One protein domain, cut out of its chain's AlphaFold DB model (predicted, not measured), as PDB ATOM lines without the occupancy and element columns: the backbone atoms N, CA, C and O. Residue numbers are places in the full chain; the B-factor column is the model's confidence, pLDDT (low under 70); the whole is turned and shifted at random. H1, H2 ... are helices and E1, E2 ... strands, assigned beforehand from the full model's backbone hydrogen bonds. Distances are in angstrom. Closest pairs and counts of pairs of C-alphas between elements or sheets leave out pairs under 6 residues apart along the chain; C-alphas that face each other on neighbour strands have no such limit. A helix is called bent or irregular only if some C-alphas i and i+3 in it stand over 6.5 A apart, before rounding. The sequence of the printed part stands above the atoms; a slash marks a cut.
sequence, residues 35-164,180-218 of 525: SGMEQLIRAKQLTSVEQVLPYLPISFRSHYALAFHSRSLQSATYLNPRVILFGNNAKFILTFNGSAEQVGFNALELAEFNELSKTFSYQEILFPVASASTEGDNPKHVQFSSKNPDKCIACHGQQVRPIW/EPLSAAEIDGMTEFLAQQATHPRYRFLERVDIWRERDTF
ATOM      1  N   SER A  35       0.669  37.509  17.332       94.81
ATOM      2  CA  SER A  35       0.019  38.407  16.371       94.81
ATOM      3  C   SER A  35       0.630  38.308  14.973       94.81
ATOM      4  O   SER A  35      -0.102  38.359  13.986       94.81
ATOM      5  N   GLY A  36       1.950  38.144  14.872       94.56
ATOM      6  CA  GLY A  36       2.646  37.954  13.602       94.56
ATOM      7  C   GLY A  36       2.201  36.690  12.873       94.56
ATOM      8  O   GLY A  36       1.956  36.733  11.666       94.56
ATOM      9  N   MET A  37       2.021  35.590  13.608       96.00
ATOM     10  CA  MET A  37       1.515  34.334  13.055       96.00
ATOM     11  C   MET A  37       0.080  34.478  12.542       96.00
ATOM     12  O   MET A  37      -0.229  34.068  11.421       96.00
ATOM     13  N   GLU A  38      -0.794  35.118  13.322       95.88
ATOM     14  CA  GLU A  38      -2.164  35.408  12.895       95.88
ATOM     15  C   GLU A  38      -2.198  36.274  11.626       95.88
ATOM     16  O   GLU A  38      -2.911  35.954  10.670       95.88
ATOM     17  N   GLN A  39      -1.396  37.341  11.579       95.94
ATOM     18  CA  GLN A  39      -1.294  38.214  10.409       95.94
ATOM     19  C   GLN A  39      -0.805  37.461   9.171       95.94
ATOM     20  O   GLN A  39      -1.394  37.619   8.101       95.94
ATOM     21  N   LEU A  40       0.227  36.622   9.309       95.69
ATOM     22  CA  LEU A  40       0.752  35.797   8.222       95.69
ATOM     23  C   LEU A  40      -0.337  34.889   7.641       95.69
ATOM     24  O   LEU A  40      -0.569  34.901   6.430       95.69
ATOM     25  N   ILE A  41      -1.022  34.133   8.502       96.62
ATOM     26  CA  ILE A  41      -2.056  33.176   8.094       96.62
ATOM     27  C   ILE A  41      -3.202  33.887   7.377       96.62
ATOM     28  O   ILE A  41      -3.624  33.441   6.310       96.62
ATOM     29  N   ARG A  42      -3.675  35.018   7.915       96.06
ATOM     30  CA  ARG A  42      -4.755  35.803   7.298       96.06
ATOM     31  C   ARG A  42      -4.331  36.410   5.963       96.06
ATOM     32  O   ARG A  42      -5.057  36.279   4.981       96.06
ATOM     33  N   ALA A  43      -3.160  37.044   5.905       96.19
ATOM     34  CA  ALA A  43      -2.677  37.728   4.706       96.19
ATOM     35  C   ALA A  43      -2.401  36.764   3.546       96.19
ATOM     36  O   ALA A  43      -2.606  37.116   2.385       96.19
ATOM     37  N   LYS A  44      -1.935  35.549   3.850       96.12
ATOM     38  CA  LYS A  44      -1.645  34.505   2.860       96.12
ATOM     39  C   LYS A  44      -2.785  33.502   2.671       96.12
ATOM     40  O   LYS A  44      -2.646  32.612   1.840       96.12
ATOM     41  N   GLN A  45      -3.889  33.661   3.406       96.06
ATOM     42  CA  GLN A  45      -5.051  32.767   3.391       96.06
ATOM     43  C   GLN A  45      -4.659  31.292   3.582       96.06
ATOM     44  O   GLN A  45      -5.125  30.415   2.863       96.06
ATOM     45  N   LEU A  46      -3.765  31.026   4.537       96.25
ATOM     46  CA  LEU A  46      -3.272  29.675   4.806       96.25
ATOM     47  C   LEU A  46      -4.355  28.873   5.530       96.25
ATOM     48  O   LEU A  46      -4.909  29.335   6.525       96.25
ATOM     49  N   THR A  47      -4.647  27.669   5.053       96.12
ATOM     50  CA  THR A  47      -5.742  26.818   5.539       96.12
ATOM     51  C   THR A  47      -5.272  25.491   6.117       96.12
ATOM     52  O   THR A  47      -6.109  24.663   6.461       96.12
ATOM     53  N   SER A  48      -3.964  25.261   6.240       96.75
ATOM     54  CA  SER A  48      -3.432  24.070   6.902       96.75
ATOM     55  C   SER A  48      -2.063  24.319   7.531       96.75
ATOM     56  O   SER A  48      -1.363  25.268   7.170       96.75
ATOM     57  N   VAL A  49      -1.654  23.427   8.436       97.62
ATOM     58  CA  VAL A  49      -0.321  23.443   9.062       97.62
ATOM     59  C   VAL A  49       0.778  23.387   7.999       97.62
ATOM     60  O   VAL A  49       1.710  24.187   8.026       97.62
ATOM     61  N   GLU A  50       0.649  22.498   7.013       97.25
ATOM     62  CA  GLU A  50       1.613  22.296   5.922       97.25
ATOM     63  C   GLU A  50       1.859  23.575   5.120       97.25
ATOM     64  O   GLU A  50       2.964  23.785   4.624       97.25
ATOM     65  N   GLN A  51       0.839  24.425   4.992       97.56
ATOM     66  CA  GLN A  51       0.950  25.698   4.291       97.56
ATOM     67  C   GLN A  51       1.653  26.773   5.127       97.56
ATOM     68  O   GLN A  51       2.235  27.683   4.547       97.56
ATOM     69  N   VAL A  52       1.635  26.673   6.462       97.75
ATOM     70  CA  VAL A  52       2.335  27.600   7.370       97.75
ATOM     71  C   VAL A  52       3.834  27.327   7.412       97.75
ATOM     72  O   VAL A  52       4.630  28.259   7.303       97.75
ATOM     73  N   LEU A  53       4.231  26.059   7.532       97.69
ATOM     74  CA  LEU A  53       5.628  25.647   7.730       97.69
ATOM     75  C   LEU A  53       6.658  26.259   6.754       97.69
ATOM     76  O   LEU A  53       7.703  26.699   7.237       97.69
ATOM     77  N   PRO A  54       6.423  26.360   5.428       96.75
ATOM     78  CA  PRO A  54       7.401  26.949   4.507       96.75
ATOM     79  C   PRO A  54       7.633  28.454   4.704       96.75
ATOM     80  O   PRO A  54       8.639  28.971   4.222       96.75
ATOM     81  N   TYR A  55       6.740  29.164   5.401       96.50
ATOM     82  CA  TYR A  55       6.915  30.586   5.718       96.50
ATOM     83  C   TYR A  55       7.716  30.820   7.004       96.50
ATOM     84  O   TYR A  55       8.030  31.967   7.322       96.50
ATOM     85  N   LEU A  56       8.052  29.761   7.747       95.44
ATOM     86  CA  LEU A  56       8.861  29.890   8.951       95.44
ATOM     87  C   LEU A  56      10.336  30.150   8.585       95.44
ATOM     88  O   LEU A  56      10.884  29.476   7.701       95.44
ATOM     89  N   PRO A  57      11.018  31.078   9.283       93.06
ATOM     90  CA  PRO A  57      12.432  31.357   9.047       93.06
ATOM     91  C   PRO A  57      13.303  30.108   9.214       93.06
ATOM     92  O   PRO A  57      13.047  29.277  10.086       93.06
ATOM     93  N   ILE A  58      14.385  30.001   8.434       91.62
ATOM     94  CA  ILE A  58      15.344  28.877   8.525       91.62
ATOM     95  C   ILE A  58      15.858  28.703   9.958       91.62
ATOM     96  O   ILE A  58      15.938  27.581  10.452       91.62
ATOM     97  N   SER A  59      16.153  29.809  10.652       88.88
ATOM     98  CA  SER A  59      16.603  29.783  12.047       88.88
ATOM     99  C   SER A  59      15.591  29.120  12.981       88.88
ATOM    100  O   SER A  59      15.991  28.476  13.936       88.88
ATOM    101  N   PHE A  60      14.297  29.224  12.699       92.12
ATOM    102  CA  PHE A  60      13.247  28.587  13.485       92.12
ATOM    103  C   PHE A  60      13.060  27.111  13.103       92.12
ATOM    104  O   PHE A  60      12.827  26.265  13.956       92.12
ATOM    105  N   ARG A  61      13.234  26.782  11.815       95.44
ATOM    106  CA  ARG A  61      13.157  25.405  11.293       95.44
ATOM    107  C   ARG A  61      14.382  24.542  11.632       95.44
ATOM    108  O   ARG A  61      14.319  23.330  11.464       95.44
ATOM    109  N   SER A  62      15.466  25.154  12.115       95.00
ATOM    110  CA  SER A  62      16.739  24.498  12.472       95.00
ATOM    111  C   SER A  62      16.899  24.185  13.966       95.00
ATOM    112  O   SER A  62      17.918  23.623  14.363       95.00
ATOM    113  N   HIS A  63      15.946  24.600  14.804       95.12
ATOM    114  CA  HIS A  63      16.009  24.456  16.258       95.12
ATOM    115  C   HIS A  63      14.709  23.836  16.749       95.12
ATOM    116  O   HIS A  63      13.662  24.488  16.785       95.12
ATOM    117  N   TYR A  64      14.763  22.549  17.077       97.81
ATOM    118  CA  TYR A  64      13.579  21.828  17.508       97.81
ATOM    119  C   TYR A  64      13.894  20.606  18.351       97.81
ATOM    120  O   TYR A  64      14.913  19.948  18.159       97.81
ATOM    121  N   ALA A  65      12.971  20.289  19.254       97.94
ATOM    122  CA  ALA A  65      12.926  19.021  19.968       97.94
ATOM    123  C   ALA A  65      11.840  18.121  19.359       97.94
ATOM    124  O   ALA A  65      10.862  18.614  18.787       97.94
ATOM    125  N   LEU A  66      12.013  16.804  19.478       98.44
ATOM    126  CA  LEU A  66      11.094  15.804  18.932       98.44
ATOM    127  C   LEU A  66      10.554  14.929  20.060       98.44
ATOM    128  O   LEU A  66      11.311  14.195  20.692       98.44
ATOM    129  N   ALA A  67       9.250  14.994  20.308       98.31
ATOM    130  CA  ALA A  67       8.578  14.119  21.260       98.31
ATOM    131  C   ALA A  67       8.037  12.892  20.526       98.31
ATOM    132  O   ALA A  67       7.243  13.053  19.604       98.31
ATOM    133  N   PHE A  68       8.411  11.683  20.939       97.50
ATOM    134  CA  PHE A  68       7.799  10.441  20.455       97.50
ATOM    135  C   PHE A  68       6.620   9.991  21.331       97.50
ATOM    136  O   PHE A  68       5.801   9.189  20.893       97.50
ATOM    137  N   HIS A  69       6.508  10.514  22.555       95.75
ATOM    138  CA  HIS A  69       5.376  10.294  23.451       95.75
ATOM    139  C   HIS A  69       4.990  11.610  24.140       95.75
ATOM    140  O   HIS A  69       5.563  12.013  25.150       95.75
ATOM    141  N   SER A  70       4.022  12.315  23.554       93.44
ATOM    142  CA  SER A  70       3.589  13.638  24.014       93.44
ATOM    143  C   SER A  70       2.489  13.539  25.075       93.44
ATOM    144  O   SER A  70       1.528  12.792  24.912       93.44
ATOM    145  N   ARG A  71       2.603  14.350  26.134       89.50
ATOM    146  CA  ARG A  71       1.581  14.544  27.188       89.50
ATOM    147  C   ARG A  71       0.776  15.842  27.009       89.50
ATOM    148  O   ARG A  71       0.179  16.341  27.959       89.50
ATOM    149  N   SER A  72       0.842  16.429  25.818       90.44
ATOM    150  CA  SER A  72       0.163  17.676  25.450       90.44
ATOM    151  C   SER A  72      -1.155  17.395  24.713       90.44
ATOM    152  O   SER A  72      -1.623  16.258  24.707       90.44
ATOM    153  N   LEU A  73      -1.762  18.414  24.097       89.00
ATOM    154  CA  LEU A  73      -2.991  18.254  23.309       89.00
ATOM    155  C   LEU A  73      -2.708  17.546  21.976       89.00
ATOM    156  O   LEU A  73      -3.561  16.827  21.462       89.00
ATOM    157  N   GLN A  74      -1.496  17.702  21.441       93.12
ATOM    158  CA  GLN A  74      -1.009  16.940  20.293       93.12
ATOM    159  C   GLN A  74      -0.407  15.593  20.707       93.12
ATOM    160  O   GLN A  74       0.528  15.552  21.518       93.12
ATOM    161  N   SER A  75      -0.877  14.500  20.096       95.25
ATOM    162  CA  SER A  75      -0.273  13.173  20.268       95.25
ATOM    163  C   SER A  75       0.991  13.001  19.418       95.25
ATOM    164  O   SER A  75       1.270  13.795  18.517       95.25
ATOM    165  N   ALA A  76       1.780  11.972  19.738       97.50
ATOM    166  CA  ALA A  76       3.032  11.659  19.064       97.50
ATOM    167  C   ALA A  76       3.305  10.149  19.053       97.50
ATOM    168  O   ALA A  76       2.779   9.417  19.893       97.50
ATOM    169  N   THR A  77       4.141   9.710  18.114       96.81
ATOM    170  CA  THR A  77       4.745   8.370  18.082       96.81
ATOM    171  C   THR A  77       6.222   8.486  17.709       96.81
ATOM    172  O   THR A  77       6.673   9.554  17.299       96.81
ATOM    173  N   TYR A  78       6.976   7.388  17.798       96.62
ATOM    174  CA  TYR A  78       8.350   7.339  17.292       96.62
ATOM    175  C   TYR A  78       8.433   7.763  15.814       96.62
ATOM    176  O   TYR A  78       9.159   8.699  15.484       96.62
ATOM    177  N   LEU A  79       7.629   7.145  14.944       95.75
ATOM    178  CA  LEU A  79       7.616   7.445  13.509       95.75
ATOM    179  C   LEU A  79       7.104   8.861  13.196       95.75
ATOM    180  O   LEU A  79       7.634   9.547  12.321       95.75
ATOM    181  N   ASN A  80       6.070   9.300  13.918       97.69
ATOM    182  CA  ASN A  80       5.423  10.593  13.730       97.69
ATOM    183  C   ASN A  80       5.562  11.434  15.010       97.69
ATOM    184  O   ASN A  80       4.594  11.571  15.766       97.69
ATOM    185  N   PRO A  81       6.754  11.981  15.296       98.31
ATOM    186  CA  PRO A  81       6.961  12.743  16.514       98.31
ATOM    187  C   PRO A  81       6.217  14.078  16.489       98.31
ATOM    188  O   PRO A  81       6.059  14.724  15.454       98.31
ATOM    189  N   ARG A  82       5.829  14.560  17.667       98.56
ATOM    190  CA  ARG A  82       5.467  15.966  17.820       98.56
ATOM    191  C   ARG A  82       6.742  16.798  17.762       98.56
ATOM    192  O   ARG A  82       7.681  16.579  18.526       98.56
ATOM    193  N   VAL A  83       6.751  17.771  16.867       98.69
ATOM    194  CA  VAL A  83       7.835  18.723  16.672       98.69
ATOM    195  C   VAL A  83       7.579  19.944  17.540       98.69
ATOM    196  O   VAL A  83       6.487  20.511  17.515       98.69
ATOM    197  N   ILE A  84       8.601  20.373  18.273       98.69
ATOM    198  CA  ILE A  84       8.587  21.588  19.089       98.69
ATOM    199  C   ILE A  84       9.644  22.524  18.515       98.69
ATOM    200  O   ILE A  84      10.816  22.413  18.864       98.69
ATOM    201  N   LEU A  85       9.235  23.405  17.600       98.38
ATOM    202  CA  LEU A  85      10.113  24.411  17.006       98.38
ATOM    203  C   LEU A  85      10.309  25.570  17.986       98.38
ATOM    204  O   LEU A  85       9.339  26.072  18.560       98.38
ATOM    205  N   PHE A  86      11.544  26.037  18.128       95.56
ATOM    206  CA  PHE A  86      11.872  27.196  18.952       95.56
ATOM    207  C   PHE A  86      12.864  28.110  18.235       95.56
ATOM    208  O   PHE A  86      13.752  27.667  17.522       95.56
ATOM    209  N   GLY A  87      12.725  29.427  18.404       86.75
ATOM    210  CA  GLY A  87      13.714  30.367  17.865       86.75
ATOM    211  C   GLY A  87      15.029  30.312  18.645       86.75
ATOM    212  O   GLY A  87      15.088  29.738  19.728       86.75
ATOM    213  N   ASN A  88      16.055  31.031  18.178       88.62
ATOM    214  CA  ASN A  88      17.370  31.134  18.847       88.62
ATOM    215  C   ASN A  88      17.312  31.564  20.331       88.62
ATOM    216  O   ASN A  88      18.303  31.481  21.051       88.62
ATOM    217  N   ASN A  89      16.178  32.105  20.782       90.75
ATOM    218  CA  ASN A  89      15.941  32.547  22.152       90.75
ATOM    219  C   ASN A  89      14.716  31.884  22.811       90.75
ATOM    220  O   ASN A  89      14.384  32.257  23.931       90.75
ATOM    221  N   ALA A  90      14.035  30.966  22.114       94.44
ATOM    222  CA  ALA A  90      12.778  30.319  22.503       94.44
ATOM    223  C   ALA A  90      11.638  31.259  22.951       94.44
ATOM    224  O   ALA A  90      10.645  30.786  23.497       94.44
ATOM    225  N   LYS A  91      11.723  32.575  22.694       95.31
ATOM    226  CA  LYS A  91      10.655  33.529  23.051       95.31
ATOM    227  C   LYS A  91       9.372  33.287  22.276       95.31
ATOM    228  O   LYS A  91       8.324  33.743  22.702       95.31
ATOM    229  N   PHE A  92       9.468  32.601  21.147       96.25
ATOM    230  CA  PHE A  92       8.344  32.074  20.403       96.25
ATOM    231  C   PHE A  92       8.582  30.577  20.197       96.25
ATOM    232  O   PHE A  92       9.700  30.174  19.857       96.25
ATOM    233  N   ILE A  93       7.551  29.772  20.434       97.94
ATOM    234  CA  ILE A  93       7.541  28.317  20.253       97.94
ATOM    235  C   ILE A  93       6.298  27.963  19.449       97.94
ATOM    236  O   ILE A  93       5.226  28.520  19.685       97.94
ATOM    237  N   LEU A  94       6.443  27.028  18.516       98.19
ATOM    238  CA  LEU A  94       5.351  26.488  17.713       98.19
ATOM    239  C   LEU A  94       5.473  24.974  17.688       98.19
ATOM    240  O   LEU A  94       6.562  24.440  17.473       98.19
ATOM    241  N   THR A  95       4.353  24.283  17.875       98.50
ATOM    242  CA  THR A  95       4.333  22.820  17.857       98.50
ATOM    243  C   THR A  95       3.303  22.254  16.887       98.50
ATOM    244  O   THR A  95       2.228  22.828  16.691       98.50
ATOM    245  N   PHE A  96       3.660  21.132  16.265       98.56
ATOM    246  CA  PHE A  96       2.811  20.357  15.360       98.56
ATOM    247  C   PHE A  96       3.216  18.879  15.392       98.56
ATOM    248  O   PHE A  96       4.343  18.546  15.750       98.56
ATOM    249  N   ASN A  97       2.329  17.984  14.969       98.00
ATOM    250  CA  ASN A  97       2.627  16.560  14.769       98.00
ATOM    251  C   ASN A  97       2.526  16.172  13.279       98.00
ATOM    252  O   ASN A  97       2.182  17.011  12.440       98.00
ATOM    253  N   GLY A  98       2.888  14.941  12.918       95.56
ATOM    254  CA  GLY A  98       3.090  14.558  11.512       95.56
ATOM    255  C   GLY A  98       1.941  13.856  10.817       95.56
ATOM    256  O   GLY A  98       1.843  13.968   9.599       95.56
ATOM    257  N   SER A  99       1.098  13.130  11.547       96.00
ATOM    258  CA  SER A  99       0.184  12.147  10.952       96.00
ATOM    259  C   SER A  99      -1.280  12.520  11.164       96.00
ATOM    260  O   SER A  99      -1.661  12.984  12.236       96.00
ATOM    261  N   ALA A 100      -2.104  12.319  10.131       94.94
ATOM    262  CA  ALA A 100      -3.525  12.678  10.138       94.94
ATOM    263  C   ALA A 100      -4.337  11.890  11.175       94.94
ATOM    264  O   ALA A 100      -5.398  12.326  11.612       94.94
ATOM    265  N   GLU A 101      -3.810  10.743  11.590       93.62
ATOM    266  CA  GLU A 101      -4.348   9.859  12.615       93.62
ATOM    267  C   GLU A 101      -4.052  10.362  14.039       93.62
ATOM    268  O   GLU A 101      -4.587   9.829  15.013       93.62
ATOM    269  N   GLN A 102      -3.194  11.375  14.192       94.88
ATOM    270  CA  GLN A 102      -2.811  11.921  15.488       94.88
ATOM    271  C   GLN A 102      -3.780  13.007  15.958       94.88
ATOM    272  O   GLN A 102      -4.179  13.906  15.215       94.88
ATOM    273  N   VAL A 103      -4.106  12.972  17.250       93.12
ATOM    274  CA  VAL A 103      -4.889  14.025  17.902       93.12
ATOM    275  C   VAL A 103      -4.139  15.350  17.768       93.12
ATOM    276  O   VAL A 103      -2.927  15.399  17.976       93.12
ATOM    277  N   GLY A 104      -4.852  16.412  17.388       93.62
ATOM    278  CA  GLY A 104      -4.269  17.737  17.164       93.62
ATOM    279  C   GLY A 104      -3.585  17.912  15.802       93.62
ATOM    280  O   GLY A 104      -2.874  18.896  15.617       93.62
ATOM    281  N   PHE A 105      -3.795  17.001  14.839       96.00
ATOM    282  CA  PHE A 105      -3.201  17.107  13.501       96.00
ATOM    283  C   PHE A 105      -3.497  18.431  12.804       96.00
ATOM    284  O   PHE A 105      -2.608  19.041  12.220       96.00
ATOM    285  N   ASN A 106      -4.723  18.929  12.867       95.88
ATOM    286  CA  ASN A 106      -5.113  20.190  12.241       95.88
ATOM    287  C   ASN A 106      -4.857  21.419  13.130       95.88
ATOM    288  O   ASN A 106      -5.467  22.459  12.893       95.88
ATOM    289  N   ALA A 107      -3.995  21.322  14.144       96.56
ATOM    290  CA  ALA A 107      -3.746  22.396  15.096       96.56
ATOM    291  C   ALA A 107      -2.272  22.825  15.121       96.56
ATOM    292  O   ALA A 107      -1.367  21.999  15.004       96.56
ATOM    293  N   LEU A 108      -2.039  24.116  15.351       98.06
ATOM    294  CA  LEU A 108      -0.772  24.634  15.866       98.06
ATOM    295  C   LEU A 108      -0.967  25.051  17.321       98.06
ATOM    296  O   LEU A 108      -1.896  25.799  17.619       98.06
ATOM    297  N   GLU A 109      -0.060  24.639  18.204       97.94
ATOM    298  CA  GLU A 109       0.047  25.225  19.545       97.94
ATOM    299  C   GLU A 109       1.216  26.207  19.562       97.94
ATOM    300  O   GLU A 109       2.317  25.870  19.115       97.94
ATOM    301  N   LEU A 110       0.977  27.407  20.079       97.94
ATOM    302  CA  LEU A 110       1.932  28.504  20.116       97.94
ATOM    303  C   LEU A 110       2.194  28.939  21.555       97.94
ATOM    304  O   LEU A 110       1.265  29.010  22.363       97.94
ATOM    305  N   ALA A 111       3.438  29.310  21.845       97.69
ATOM    306  CA  ALA A 111       3.810  30.003  23.070       97.69
ATOM    307  C   ALA A 111       4.656  31.240  22.752       97.69
ATOM    308  O   ALA A 111       5.515  31.201  21.873       97.69
ATOM    309  N   GLU A 112       4.436  32.323  23.490       96.81
ATOM    310  CA  GLU A 112       5.185  33.574  23.391       96.81
ATOM    311  C   GLU A 112       5.580  34.073  24.782       96.81
ATOM    312  O   GLU A 112       4.751  34.118  25.691       96.81
ATOM    313  N   PHE A 113       6.835  34.485  24.947       97.06
ATOM    314  CA  PHE A 113       7.315  35.187  26.129       97.06
ATOM    315  C   PHE A 113       7.334  36.694  25.875       97.06
ATOM    316  O   PHE A 113       8.067  37.193  25.016       97.06
ATOM    317  N   ASN A 114       6.543  37.435  26.647       95.31
ATOM    318  CA  ASN A 114       6.533  38.886  26.593       95.31
ATOM    319  C   ASN A 114       7.679  39.447  27.441       95.31
ATOM    320  O   ASN A 114       7.686  39.339  28.663       95.31
ATOM    321  N   GLU A 115       8.633  40.096  26.784       92.94
ATOM    322  CA  GLU A 115       9.822  40.660  27.426       92.94
ATOM    323  C   GLU A 115       9.553  41.843  28.356       92.94
ATOM    324  O   GLU A 115      10.370  42.109  29.234       92.94
ATOM    325  N   LEU A 116       8.450  42.565  28.164       92.56
ATOM    326  CA  LEU A 116       8.109  43.722  28.986       92.56
ATOM    327  C   LEU A 116       7.425  43.280  30.276       92.56
ATOM    328  O   LEU A 116       7.844  43.686  31.353       92.56
ATOM    329  N   SER A 117       6.409  42.421  30.173       94.19
ATOM    330  CA  SER A 117       5.673  41.917  31.337       94.19
ATOM    331  C   SER A 117       6.318  40.690  31.987       94.19
ATOM    332  O   SER A 117       5.891  40.284  33.064       94.19
ATOM    333  N   LYS A 118       7.321  40.080  31.342       96.06
ATOM    334  CA  LYS A 118       7.987  38.835  31.764       96.06
ATOM    335  C   LYS A 118       7.013  37.672  31.967       96.06
ATOM    336  O   LYS A 118       7.177  36.858  32.870       96.06
ATOM    337  N   THR A 119       5.997  37.581  31.111       95.69
ATOM    338  CA  THR A 119       4.938  36.560  31.181       95.69
ATOM    339  C   THR A 119       4.878  35.714  29.920       95.69
ATOM    340  O   THR A 119       5.127  36.214  28.823       95.69
ATOM    341  N   PHE A 120       4.443  34.462  30.061       97.25
ATOM    342  CA  PHE A 120       4.115  33.611  28.922       97.25
ATOM    343  C   PHE A 120       2.672  33.823  28.454       97.25
ATOM    344  O   PHE A 120       1.784  34.201  29.220       97.25
ATOM    345  N   SER A 121       2.437  33.591  27.169       97.50
ATOM    346  CA  SER A 121       1.120  33.559  26.541       97.50
ATOM    347  C   SER A 121       1.033  32.363  25.608       97.50
ATOM    348  O   SER A 121       1.953  32.131  24.829       97.50
ATOM    349  N   TYR A 122      -0.078  31.640  25.666       97.19
ATOM    350  CA  TYR A 122      -0.354  30.477  24.832       97.19
ATOM    351  C   TYR A 122      -1.544  30.747  23.926       97.19
ATOM    352  O   TYR A 122      -2.495  31.422  24.319       97.19
ATOM    353  N   GLN A 123      -1.496  30.215  22.715       97.12
ATOM    354  CA  GLN A 123      -2.599  30.284  21.767       97.12
ATOM    355  C   GLN A 123      -2.630  28.998  20.955       97.12
ATOM    356  O   GLN A 123      -1.589  28.410  20.673       97.12
ATOM    357  N   GLU A 124      -3.819  28.582  20.551       96.44
ATOM    358  CA  GLU A 124      -3.985  27.521  19.572       96.44
ATOM    359  C   GLU A 124      -4.598  28.088  18.292       96.44
ATOM    360  O   GLU A 124      -5.457  28.977  18.331       96.44
ATOM    361  N   ILE A 125      -4.151  27.557  17.159       97.06
ATOM    362  CA  ILE A 125      -4.724  27.825  15.847       97.06
ATOM    363  C   ILE A 125      -5.269  26.515  15.297       97.06
ATOM    364  O   ILE A 125      -4.502  25.580  15.071       97.06
ATOM    365  N   LEU A 126      -6.576  26.465  15.052       96.56
ATOM    366  CA  LEU A 126      -7.261  25.320  14.459       96.56
ATOM    367  C   LEU A 126      -7.528  25.572  12.979       96.56
ATOM    368  O   LEU A 126      -8.159  26.562  12.604       96.56
ATOM    369  N   PHE A 127      -7.076  24.650  12.138       95.88
ATOM    370  CA  PHE A 127      -7.276  24.672  10.696       95.88
ATOM    371  C   PHE A 127      -8.481  23.808  10.288       95.88
ATOM    372  O   PHE A 127      -8.773  22.804  10.949       95.88
ATOM    373  N   PRO A 128      -9.187  24.169   9.202       92.44
ATOM    374  CA  PRO A 128     -10.292  23.368   8.683       92.44
ATOM    375  C   PRO A 128      -9.819  21.986   8.200       92.44
ATOM    376  O   PRO A 128      -8.741  21.856   7.619       92.44
ATOM    377  N   VAL A 129     -10.650  20.957   8.396       82.69
ATOM    378  CA  VAL A 129     -10.397  19.585   7.915       82.69
ATOM    379  C   VAL A 129     -11.321  19.284   6.737       82.69
ATOM    380  O   VAL A 129     -12.536  19.424   6.848       82.69
ATOM    381  N   ALA A 130     -10.757  18.851   5.604       67.75
ATOM    382  CA  ALA A 130     -11.505  18.651   4.359       67.75
ATOM    383  C   ALA A 130     -12.527  17.490   4.398       67.75
ATOM    384  O   ALA A 130     -13.424  17.448   3.561       67.75
ATOM    385  N   SER A 131     -12.407  16.554   5.347       57.91
ATOM    386  CA  SER A 131     -13.163  15.290   5.379       57.91
ATOM    387  C   SER A 131     -14.216  15.176   6.490       57.91
ATOM    388  O   SER A 131     -14.778  14.099   6.679       57.91
ATOM    389  N   ALA A 132     -14.536  16.247   7.220       52.34
ATOM    390  CA  ALA A 132     -15.533  16.188   8.292       52.34
ATOM    391  C   ALA A 132     -16.972  16.292   7.756       52.34
ATOM    392  O   ALA A 132     -17.689  17.266   7.987       52.34
ATOM    393  N   SER A 133     -17.402  15.276   7.012       47.00
ATOM    394  CA  SER A 133     -18.820  14.983   6.836       47.00
ATOM    395  C   SER A 133     -19.342  14.369   8.138       47.00
ATOM    396  O   SER A 133     -18.891  13.290   8.504       47.00
ATOM    397  N   THR A 134     -20.308  15.035   8.778       45.09
ATOM    398  CA  THR A 134     -21.080  14.662   9.991       45.09
ATOM    399  C   THR A 134     -20.562  15.190  11.346       45.09
ATOM    400  O   THR A 134     -19.496  14.827  11.823       45.09
ATOM    401  N   GLU A 135     -21.354  16.109  11.920       44.56
ATOM    402  CA  GLU A 135     -21.559  16.421  13.354       44.56
ATOM    403  C   GLU A 135     -20.366  16.362  14.334       44.56
ATOM    404  O   GLU A 135     -20.475  15.827  15.433       44.56
ATOM    405  N   GLY A 136     -19.245  16.995  13.994       53.44
ATOM    406  CA  GLY A 136     -18.202  17.355  14.963       53.44
ATOM    407  C   GLY A 136     -17.825  18.828  14.824       53.44
ATOM    408  O   GLY A 136     -17.947  19.371  13.727       53.44
ATOM    409  N   ASP A 137     -17.361  19.454  15.910       58.97
ATOM    410  CA  ASP A 137     -16.952  20.869  16.082       58.97
ATOM    411  C   ASP A 137     -15.820  21.369  15.144       58.97
ATOM    412  O   ASP A 137     -15.035  22.254  15.487       58.97
ATOM    413  N   ASN A 138     -15.690  20.823  13.936       66.38
ATOM    414  CA  ASN A 138     -14.626  21.185  13.019       66.38
ATOM    415  C   ASN A 138     -14.858  22.576  12.402       66.38
ATOM    416  O   ASN A 138     -15.910  22.834  11.800       66.38
ATOM    417  N   PRO A 139     -13.863  23.478  12.487       71.88
ATOM    418  CA  PRO A 139     -13.978  24.804  11.914       71.88
ATOM    419  C   PRO A 139     -14.141  24.773  10.392       71.88
ATOM    420  O   PRO A 139     -13.382  24.112   9.688       71.88
ATOM    421  N   LYS A 140     -15.055  25.596   9.863       80.44
ATOM    422  CA  LYS A 140     -15.138  25.894   8.416       80.44
ATOM    423  C   LYS A 140     -14.048  26.865   7.939       80.44
ATOM    424  O   LYS A 140     -13.746  26.928   6.752       80.44
ATOM    425  N   HIS A 141     -13.471  27.628   8.864       88.75
ATOM    426  CA  HIS A 141     -12.429  28.628   8.635       88.75
ATOM    427  C   HIS A 141     -11.396  28.541   9.750       88.75
ATOM    428  O   HIS A 141     -11.739  28.115  10.847       88.75
ATOM    429  N   VAL A 142     -10.167  28.995   9.503       96.06
ATOM    430  CA  VAL A 142      -9.128  29.014  10.542       96.06
ATOM    431  C   VAL A 142      -9.623  29.751  11.790       96.06
ATOM    432  O   VAL A 142     -10.078  30.895  11.703       96.06
ATOM    433  N   GLN A 143      -9.529  29.090  12.941       96.00
ATOM    434  CA  GLN A 143      -9.899  29.634  14.242       96.00
ATOM    435  C   GLN A 143      -8.653  29.908  15.071       96.00
ATOM    436  O   GLN A 143      -7.742  29.089  15.141       96.00
ATOM    437  N   PHE A 144      -8.654  31.058  15.733       96.06
ATOM    438  CA  PHE A 144      -7.617  31.472  16.665       96.06
ATOM    439  C   PHE A 144      -8.248  31.496  18.049       96.06
ATOM    440  O   PHE A 144      -9.273  32.154  18.242       96.06
ATOM    441  N   SER A 145      -7.665  30.790  19.013       96.12
ATOM    442  CA  SER A 145      -8.119  30.916  20.395       96.12
ATOM    443  C   SER A 145      -7.827  32.324  20.927       96.12
ATOM    444  O   SER A 145      -6.944  33.030  20.427       96.12
ATOM    445  N   SER A 146      -8.504  32.721  22.003       95.69
ATOM    446  CA  SER A 146      -7.995  33.797  22.856       95.69
ATOM    447  C   SER A 146      -6.615  33.421  23.420       95.69
ATOM    448  O   SER A 146      -6.210  32.254  23.381       95.69
ATOM    449  N   LYS A 147      -5.875  34.406  23.944       96.44
ATOM    450  CA  LYS A 147      -4.648  34.123  24.698       96.44
ATOM    451  C   LYS A 147      -4.997  33.375  25.982       96.44
ATOM    452  O   LYS A 147      -5.918  33.776  26.686       96.44
ATOM    453  N   ASN A 148      -4.213  32.348  26.288       95.88
ATOM    454  CA  ASN A 148      -4.329  31.501  27.470       95.88
ATOM    455  C   ASN A 148      -5.739  30.905  27.650       95.88
ATOM    456  O   ASN A 148      -6.368  31.144  28.681       95.88
ATOM    457  N   PRO A 149      -6.262  30.143  26.670       93.69
ATOM    458  CA  PRO A 149      -7.568  29.509  26.814       93.69
ATOM    459  C   PRO A 149      -7.544  28.476  27.955       93.69
ATOM    460  O   PRO A 149      -6.481  27.941  28.285       93.69
ATOM    461  N   ASP A 150      -8.710  28.136  28.512       91.69
ATOM    462  CA  ASP A 150      -8.832  27.262  29.695       91.69
ATOM    463  C   ASP A 150      -8.079  25.934  29.555       91.69
ATOM    464  O   ASP A 150      -7.429  25.479  30.494       91.69
ATOM    465  N   LYS A 151      -8.084  25.343  28.357       90.69
ATOM    466  CA  LYS A 151      -7.331  24.114  28.063       90.69
ATOM    467  C   LYS A 151      -5.816  24.257  28.238       90.69
ATOM    468  O   LYS A 151      -5.168  23.312  28.668       90.69
ATOM    469  N   CYS A 152      -5.249  25.428  27.943       88.62
ATOM    470  CA  CYS A 152      -3.835  25.707  28.181       88.62
ATOM    471  C   CYS A 152      -3.595  25.955  29.674       88.62
ATOM    472  O   CYS A 152      -2.671  25.389  30.253       88.62
ATOM    473  N   ILE A 153      -4.456  26.748  30.319       92.19
ATOM    474  CA  ILE A 153      -4.369  27.055  31.756       92.19
ATOM    475  C   ILE A 153      -4.489  25.799  32.626       92.19
ATOM    476  O   ILE A 153      -3.851  25.716  33.677       92.19
ATOM    477  N   ALA A 154      -5.253  24.795  32.184       89.19
ATOM    478  CA  ALA A 154      -5.402  23.523  32.882       89.19
ATOM    479  C   ALA A 154      -4.047  22.869  33.206       89.19
ATOM    480  O   ALA A 154      -3.872  22.339  34.307       89.19
ATOM    481  N   CYS A 155      -3.086  22.965  32.282       88.56
ATOM    482  CA  CYS A 155      -1.720  22.482  32.475       88.56
ATOM    483  C   CYS A 155      -0.780  23.593  32.962       88.56
ATOM    484  O   CYS A 155      -0.094  23.419  33.963       88.56
ATOM    485  N   HIS A 156      -0.756  24.741  32.281       92.50
ATOM    486  CA  HIS A 156       0.241  25.799  32.491       92.50
ATOM    487  C   HIS A 156       0.015  26.654  33.746       92.50
ATOM    488  O   HIS A 156       0.909  27.415  34.127       92.50
ATOM    489  N   GLY A 157      -1.148  26.524  34.388       90.38
ATOM    490  CA  GLY A 157      -1.512  27.276  35.582       90.38
ATOM    491  C   GLY A 157      -2.003  28.688  35.288       90.38
ATOM    492  O   GLY A 157      -1.865  29.205  34.183       90.38
ATOM    493  N   GLN A 158      -2.576  29.328  36.310       87.94
ATOM    494  CA  GLN A 158      -3.043  30.722  36.234       87.94
ATOM    495  C   GLN A 158      -1.866  31.697  36.101       87.94
ATOM    496  O   GLN A 158      -1.907  32.651  35.327       87.94
ATOM    497  N   GLN A 159      -0.778  31.420  36.824       88.56
ATOM    498  CA  GLN A 159       0.517  32.052  36.601       88.56
ATOM    499  C   GLN A 159       1.235  31.309  35.482       88.56
ATOM    500  O   GLN A 159       2.101  30.468  35.718       88.56
ATOM    501  N   VAL A 160       0.807  31.605  34.261       92.50
ATOM    502  CA  VAL A 160       1.205  30.879  33.061       92.50
ATOM    503  C   VAL A 160       2.731  30.744  32.965       92.50
ATOM    504  O   VAL A 160       3.464  31.740  32.933       92.50
ATOM    505  N   ARG A 161       3.203  29.497  32.888       93.88
ATOM    506  CA  ARG A 161       4.625  29.125  32.844       93.88
ATOM    507  C   ARG A 161       4.912  28.119  31.724       93.88
ATOM    508  O   ARG A 161       3.991  27.417  31.309       93.88
ATOM    509  N   PRO A 162       6.167  27.974  31.272       95.19
ATOM    510  CA  PRO A 162       6.527  26.902  30.363       95.19
ATOM    511  C   PRO A 162       6.509  25.567  31.098       95.19
ATOM    512  O   PRO A 162       6.978  25.478  32.231       95.19
ATOM    513  N   ILE A 163       5.974  24.542  30.435       94.25
ATOM    514  CA  ILE A 163       6.071  23.164  30.905       94.25
ATOM    515  C   ILE A 163       7.139  22.458  30.083       94.25
ATOM    516  O   ILE A 163       6.990  22.292  28.871       94.25
ATOM    517  N   TRP A 164       8.211  22.069  30.754       94.50
ATOM    518  CA  TRP A 164       9.331  21.343  30.189       94.50
ATOM    519  C   TRP A 164      10.083  20.643  31.316       94.50
ATOM    520  O   TRP A 164      10.525  21.306  32.256       94.50
ATOM    521  N   GLU A 180      23.532  11.048  27.435       90.88
ATOM    522  CA  GLU A 180      23.517   9.629  27.101       90.88
ATOM    523  C   GLU A 180      23.144   9.413  25.629       90.88
ATOM    524  O   GLU A 180      22.448  10.236  25.034       90.88
ATOM    525  N   PRO A 181      23.621   8.323  24.998       91.94
ATOM    526  CA  PRO A 181      23.220   8.002  23.637       91.94
ATOM    527  C   PRO A 181      21.730   7.647  23.586       91.94
ATOM    528  O   PRO A 181      21.166   7.154  24.568       91.94
ATOM    529  N   LEU A 182      21.128   7.833  22.408       93.62
ATOM    530  CA  LEU A 182      19.780   7.349  22.120       93.62
ATOM    531  C   LEU A 182      19.670   5.849  22.435       93.62
ATOM    532  O   LEU A 182      20.587   5.068  22.162       93.62
ATOM    533  N   SER A 183      18.546   5.447  23.016       92.88
ATOM    534  CA  SER A 183      18.211   4.042  23.241       92.88
ATOM    535  C   SER A 183      17.944   3.291  21.937       92.88
ATOM    536  O   SER A 183      17.750   3.900  20.891       92.88
ATOM    537  N   ALA A 184      17.878   1.956  21.993       93.69
ATOM    538  CA  ALA A 184      17.547   1.148  20.816       93.69
ATOM    539  C   ALA A 184      16.196   1.549  20.192       93.69
ATOM    540  O   ALA A 184      16.131   1.786  18.992       93.69
ATOM    541  N   ALA A 185      15.154   1.732  21.012       94.12
ATOM    542  CA  ALA A 185      13.835   2.148  20.530       94.12
ATOM    543  C   ALA A 185      13.857   3.550  19.894       94.12
ATOM    544  O   ALA A 185      13.220   3.780  18.867       94.12
ATOM    545  N   GLU A 186      14.625   4.481  20.471       96.31
ATOM    546  CA  GLU A 186      14.834   5.802  19.877       96.31
ATOM    547  C   GLU A 186      15.634   5.725  18.570       96.31
ATOM    548  O   GLU A 186      15.327   6.443  17.627       96.31
ATOM    549  N   ILE A 187      16.643   4.861  18.470       95.94
ATOM    550  CA  ILE A 187      17.423   4.683  17.237       95.94
ATOM    551  C   ILE A 187      16.538   4.128  16.119       95.94
ATOM    552  O   ILE A 187      16.579   4.657  15.005       95.94
ATOM    553  N   ASP A 188      15.727   3.111  16.409       96.06
ATOM    554  CA  ASP A 188      14.812   2.504  15.438       96.06
ATOM    555  C   ASP A 188      13.796   3.544  14.948       96.06
ATOM    556  O   ASP A 188      13.706   3.827  13.751       96.06
ATOM    557  N   GLY A 189      13.121   4.218  15.883       96.38
ATOM    558  CA  GLY A 189      12.161   5.275  15.579       96.38
ATOM    559  C   GLY A 189      12.758   6.445  14.796       96.38
ATOM    560  O   GLY A 189      12.168   6.916  13.822       96.38
ATOM    561  N   MET A 190      13.949   6.901  15.188       97.06
ATOM    562  CA  MET A 190      14.647   7.995  14.515       97.06
ATOM    563  C   MET A 190      15.078   7.592  13.104       97.06
ATOM    564  O   MET A 190      15.004   8.398  12.178       97.06
ATOM    565  N   THR A 191      15.498   6.341  12.913       96.69
ATOM    566  CA  THR A 191      15.864   5.814  11.594       96.69
ATOM    567  C   THR A 191      14.671   5.850  10.645       96.69
ATOM    568  O   THR A 191      14.804   6.343   9.522       96.69
ATOM    569  N   GLU A 192      13.500   5.401  11.099       96.00
ATOM    570  CA  GLU A 192      12.274   5.450  10.299       96.00
ATOM    571  C   GLU A 192      11.815   6.891  10.032       96.00
ATOM    572  O   GLU A 192      11.529   7.246   8.887       96.00
ATOM    573  N   PHE A 193      11.814   7.754  11.057       97.31
ATOM    574  CA  PHE A 193      11.489   9.175  10.914       97.31
ATOM    575  C   PHE A 193      12.367   9.850   9.851       97.31
ATOM    576  O   PHE A 193      11.856  10.512   8.944       97.31
ATOM    577  N   LEU A 194      13.685   9.649   9.917       96.94
ATOM    578  CA  LEU A 194      14.631  10.247   8.976       96.94
ATOM    579  C   LEU A 194      14.511   9.671   7.559       96.94
ATOM    580  O   LEU A 194      14.850  10.367   6.603       96.94
ATOM    581  N   ALA A 195      14.034   8.432   7.400       97.00
ATOM    582  CA  ALA A 195      13.792   7.835   6.087       97.00
ATOM    583  C   ALA A 195      12.622   8.507   5.345       97.00
ATOM    584  O   ALA A 195      12.666   8.631   4.121       97.00
ATOM    585  N   GLN A 196      11.606   8.982   6.074       96.31
ATOM    586  CA  GLN A 196      10.451   9.675   5.493       96.31
ATOM    587  C   GLN A 196      10.559  11.208   5.507       96.31
ATOM    588  O   GLN A 196       9.837  11.878   4.769       96.31
ATOM    589  N   GLN A 197      11.446  11.786   6.325       97.06
ATOM    590  CA  GLN A 197      11.473  13.225   6.605       97.06
ATOM    591  C   GLN A 197      11.494  14.096   5.340       97.06
ATOM    592  O   GLN A 197      10.703  15.033   5.251       97.06
ATOM    593  N   ALA A 198      12.335  13.777   4.354       97.06
ATOM    594  CA  ALA A 198      12.534  14.610   3.165       97.06
ATOM    595  C   ALA A 198      11.296  14.705   2.248       97.06
ATOM    596  O   ALA A 198      11.124  15.696   1.538       97.06
ATOM    597  N   THR A 199      10.428  13.692   2.252       97.75
ATOM    598  CA  THR A 199       9.213  13.641   1.419       97.75
ATOM    599  C   THR A 199       7.936  13.906   2.214       97.75
ATOM    600  O   THR A 199       6.901  14.220   1.625       97.75
ATOM    601  N   HIS A 200       7.999  13.830   3.544       98.19
ATOM    602  CA  HIS A 200       6.851  14.000   4.422       98.19
ATOM    603  C   HIS A 200       6.233  15.412   4.292       98.19
ATOM    604  O   HIS A 200       6.967  16.403   4.368       98.19
ATOM    605  N   PRO A 201       4.891  15.561   4.194       97.44
ATOM    606  CA  PRO A 201       4.229  16.852   3.944       97.44
ATOM    607  C   PRO A 201       4.619  17.973   4.917       97.44
ATOM    608  O   PRO A 201       4.796  19.119   4.500       97.44
ATOM    609  N   ARG A 202       4.778  17.625   6.201       98.00
ATOM    610  CA  ARG A 202       5.204  18.537   7.279       98.00
ATOM    611  C   ARG A 202       6.708  18.534   7.553       98.00
ATOM    612  O   ARG A 202       7.328  19.592   7.555       98.00
ATOM    613  N   TYR A 203       7.312  17.367   7.786       98.44
ATOM    614  CA  TYR A 203       8.698  17.297   8.249       98.44
ATOM    615  C   TYR A 203       9.746  17.704   7.221       98.44
ATOM    616  O   TYR A 203      10.827  18.099   7.643       98.44
ATOM    617  N   ARG A 204       9.445  17.703   5.915       98.19
ATOM    618  CA  ARG A 204      10.392  18.125   4.863       98.19
ATOM    619  C   ARG A 204      10.930  19.546   5.029       98.19
ATOM    620  O   ARG A 204      11.928  19.903   4.421       98.19
ATOM    621  N   PHE A 205      10.243  20.362   5.827       97.88
ATOM    622  CA  PHE A 205      10.645  21.728   6.131       97.88
ATOM    623  C   PHE A 205      11.584  21.825   7.339       97.88
ATOM    624  O   PHE A 205      12.050  22.919   7.633       97.88
ATOM    625  N   LEU A 206      11.858  20.739   8.060       97.88
ATOM    626  CA  LEU A 206      12.848  20.742   9.135       97.88
ATOM    627  C   LEU A 206      14.258  20.817   8.550       97.88
ATOM    628  O   LEU A 206      14.580  20.117   7.594       97.88
ATOM    629  N   GLU A 207      15.078  21.675   9.141       96.50
ATOM    630  CA  GLU A 207      16.468  21.912   8.749       96.50
ATOM    631  C   GLU A 207      17.410  21.283   9.779       96.50
ATOM    632  O   GLU A 207      17.012  21.040  10.911       96.50
ATOM    633  N   ARG A 208      18.680  21.052   9.428       93.75
ATOM    634  CA  ARG A 208      19.664  20.433  10.343       93.75
ATOM    635  C   ARG A 208      19.220  19.078  10.927       93.75
ATOM    636  O   ARG A 208      19.444  18.777  12.097       93.75
ATOM    637  N   VAL A 209      18.569  18.244  10.115       94.12
ATOM    638  CA  VAL A 209      18.097  16.907  10.531       94.12
ATOM    639  C   VAL A 209      19.236  15.919  10.819       94.12
ATOM    640  O   VAL A 209      19.029  14.900  11.474       94.12
ATOM    641  N   ASP A 210      20.440  16.224  10.347       90.44
ATOM    642  CA  ASP A 210      21.683  15.486  10.559       90.44
ATOM    643  C   ASP A 210      22.077  15.372  12.036       90.44
ATOM    644  O   ASP A 210      22.574  14.317  12.435       90.44
ATOM    645  N   ILE A 211      21.744  16.364  12.874       92.31
ATOM    646  CA  ILE A 211      22.062  16.343  14.317       92.31
ATOM    647  C   ILE A 211      21.503  15.105  15.033       92.31
ATOM    648  O   ILE A 211      22.055  14.668  16.040       92.31
ATOM    649  N   TRP A 212      20.416  14.528  14.507       94.25
ATOM    650  CA  TRP A 212      19.749  13.351  15.063       94.25
ATOM    651  C   TRP A 212      20.445  12.031  14.709       94.25
ATOM    652  O   TRP A 212      20.145  11.001  15.308       94.25
ATOM    653  N   ARG A 213      21.378  12.048  13.750       90.81
ATOM    654  CA  ARG A 213      22.244  10.906  13.408       90.81
ATOM    655  C   ARG A 213      23.540  10.910  14.214       90.81
ATOM    656  O   ARG A 213      24.194   9.878  14.346       90.81
ATOM    657  N   GLU A 214      23.932  12.071  14.722       90.56
ATOM    658  CA  GLU A 214      25.209  12.271  15.390       90.56
ATOM    659  C   GLU A 214      25.126  11.869  16.861       90.56
ATOM    660  O   GLU A 214      24.496  12.531  17.684       90.56
ATOM    661  N   ARG A 215      25.826  10.786  17.221       89.38
ATOM    662  CA  ARG A 215      25.938  10.330  18.616       89.38
ATOM    663  C   ARG A 215      26.425  11.449  19.545       89.38
ATOM    664  O   ARG A 215      25.939  11.564  20.668       89.38
ATOM    665  N   ASP A 216      27.376  12.252  19.080       89.25
ATOM    666  CA  ASP A 216      28.033  13.282  19.886       89.25
ATOM    667  C   ASP A 216      27.107  14.463  20.231       89.25
ATOM    668  O   ASP A 216      27.369  15.145  21.220       89.25
ATOM    669  N   THR A 217      25.984  14.637  19.519       90.69
ATOM    670  CA  THR A 217      24.903  15.572  19.893       90.69
ATOM    671  C   THR A 217      24.278  15.214  21.243       90.69
ATOM    672  O   THR A 217      23.873  16.097  21.998       90.69
ATOM    673  N   PHE A 218      24.169  13.918  21.550       92.50
ATOM    674  CA  PHE A 218      23.493  13.424  22.755       92.50
ATOM    675  C   PHE A 218      24.473  12.946  23.821       92.50
ATOM    676  O   PHE A 218      24.217  13.130  25.004       92.50
TER     677      PHE A 218
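What this domain is: This is residues 35 to 164 and 180 to 218 of the 525 residues of the protein "Cytochrome c domain-containing protein" of Sapientia aquatica (UniProt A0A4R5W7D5). A twisted sheet of five antiparallel strands forms a wall, with H2 over one face and H4 over the opposite face, while H5, H6 and H7 make a loose group beyond the E1 edge. An unnamed loop, residues 127 to 149, loops far out past the other end of E5 and returns, residues 143 to 144 pairing with residues 125 to 126 of E5. The printed part has 169 residues, with H1, H2, H3, E1, E2, E3, E4, E5, H4, H5, H6 and H7 along the chain; the class is mixed, with 79 residues in named elements, under half. The sheet runs E1 E2 E3 E4 E5, a meander, each strand the antiparallel neighbour of the one before. The whole is compact, with a radius of gyration of the C-alphas of 16.3 A and spans of 44 by 41 by 29 A.

Where its parts are: H1 is residues 35 to 44, 14.2 A long, beginning at C-alpha 35 (0.019, 38.407, 16.371). H2 is residues 49 to 55 and H3 residues 58 to 61. H2 is irregular, but only just: C-alphas 51 and 54 are 6.6 A apart. The strands are E1, residues 64 to 67; E2, 82 to 86; E3, 92 to 96; E4, 107 to 114, 22.6 A; and E5, 119 to 126, 23.6 A. H4 is residues 150 to 156, H5 184 to 196, 18.9 A, H6 209 to 212, and H7 215 to 218, ending at C-alpha 218 (23.493, 13.424, 22.755).

How they stand to each other: In the sheet, successive strands form hairpins: N 67 and O 82 of E1 and E2 are 2.9 A apart, N 83 and O 96 of E2 and E3 2.8 A, N 93 and O 111 of E3 and E4 2.9 A, and N 110 and O 123 of E4 and E5 2.8 A, within hydrogen-bond range. H1 and H3 only graze the sheet. H2 is on it at a height of 10.6 A, only just over E4, with 3 of its 7 C-alphas; the C-alphas of Val 49 and Leu 108, their closest, are 6.9 A apart. H4 lies over E5 at 9.7 A, on the opposite face. H5 and H6 are close but not clearly touching, at C-alphas Met 190 and Trp 212, 7.4 A; neither is on the sheet, nor is H7. Every O i to N i+4 pair is within range in H1 and H5; H4 has 2 of 3, H2 1 of 3 with 2 of 4 O i to N i+3 pairs, and H3, H6 and H7 are too short for such a pair.

The domain as a whole: The C-alphas of Thr 134 and Asp 216, the two farthest apart, are 50.1 A apart. Residues 165 to 179 are not printed, and C-alphas 164 and 180 are 18.7 A apart across the cut. The links E1 to E2, E5 to H4 and H5 to H6 are long. Mean pLDDT of the printed part is 92.6; residues 130 to 138 are under 70.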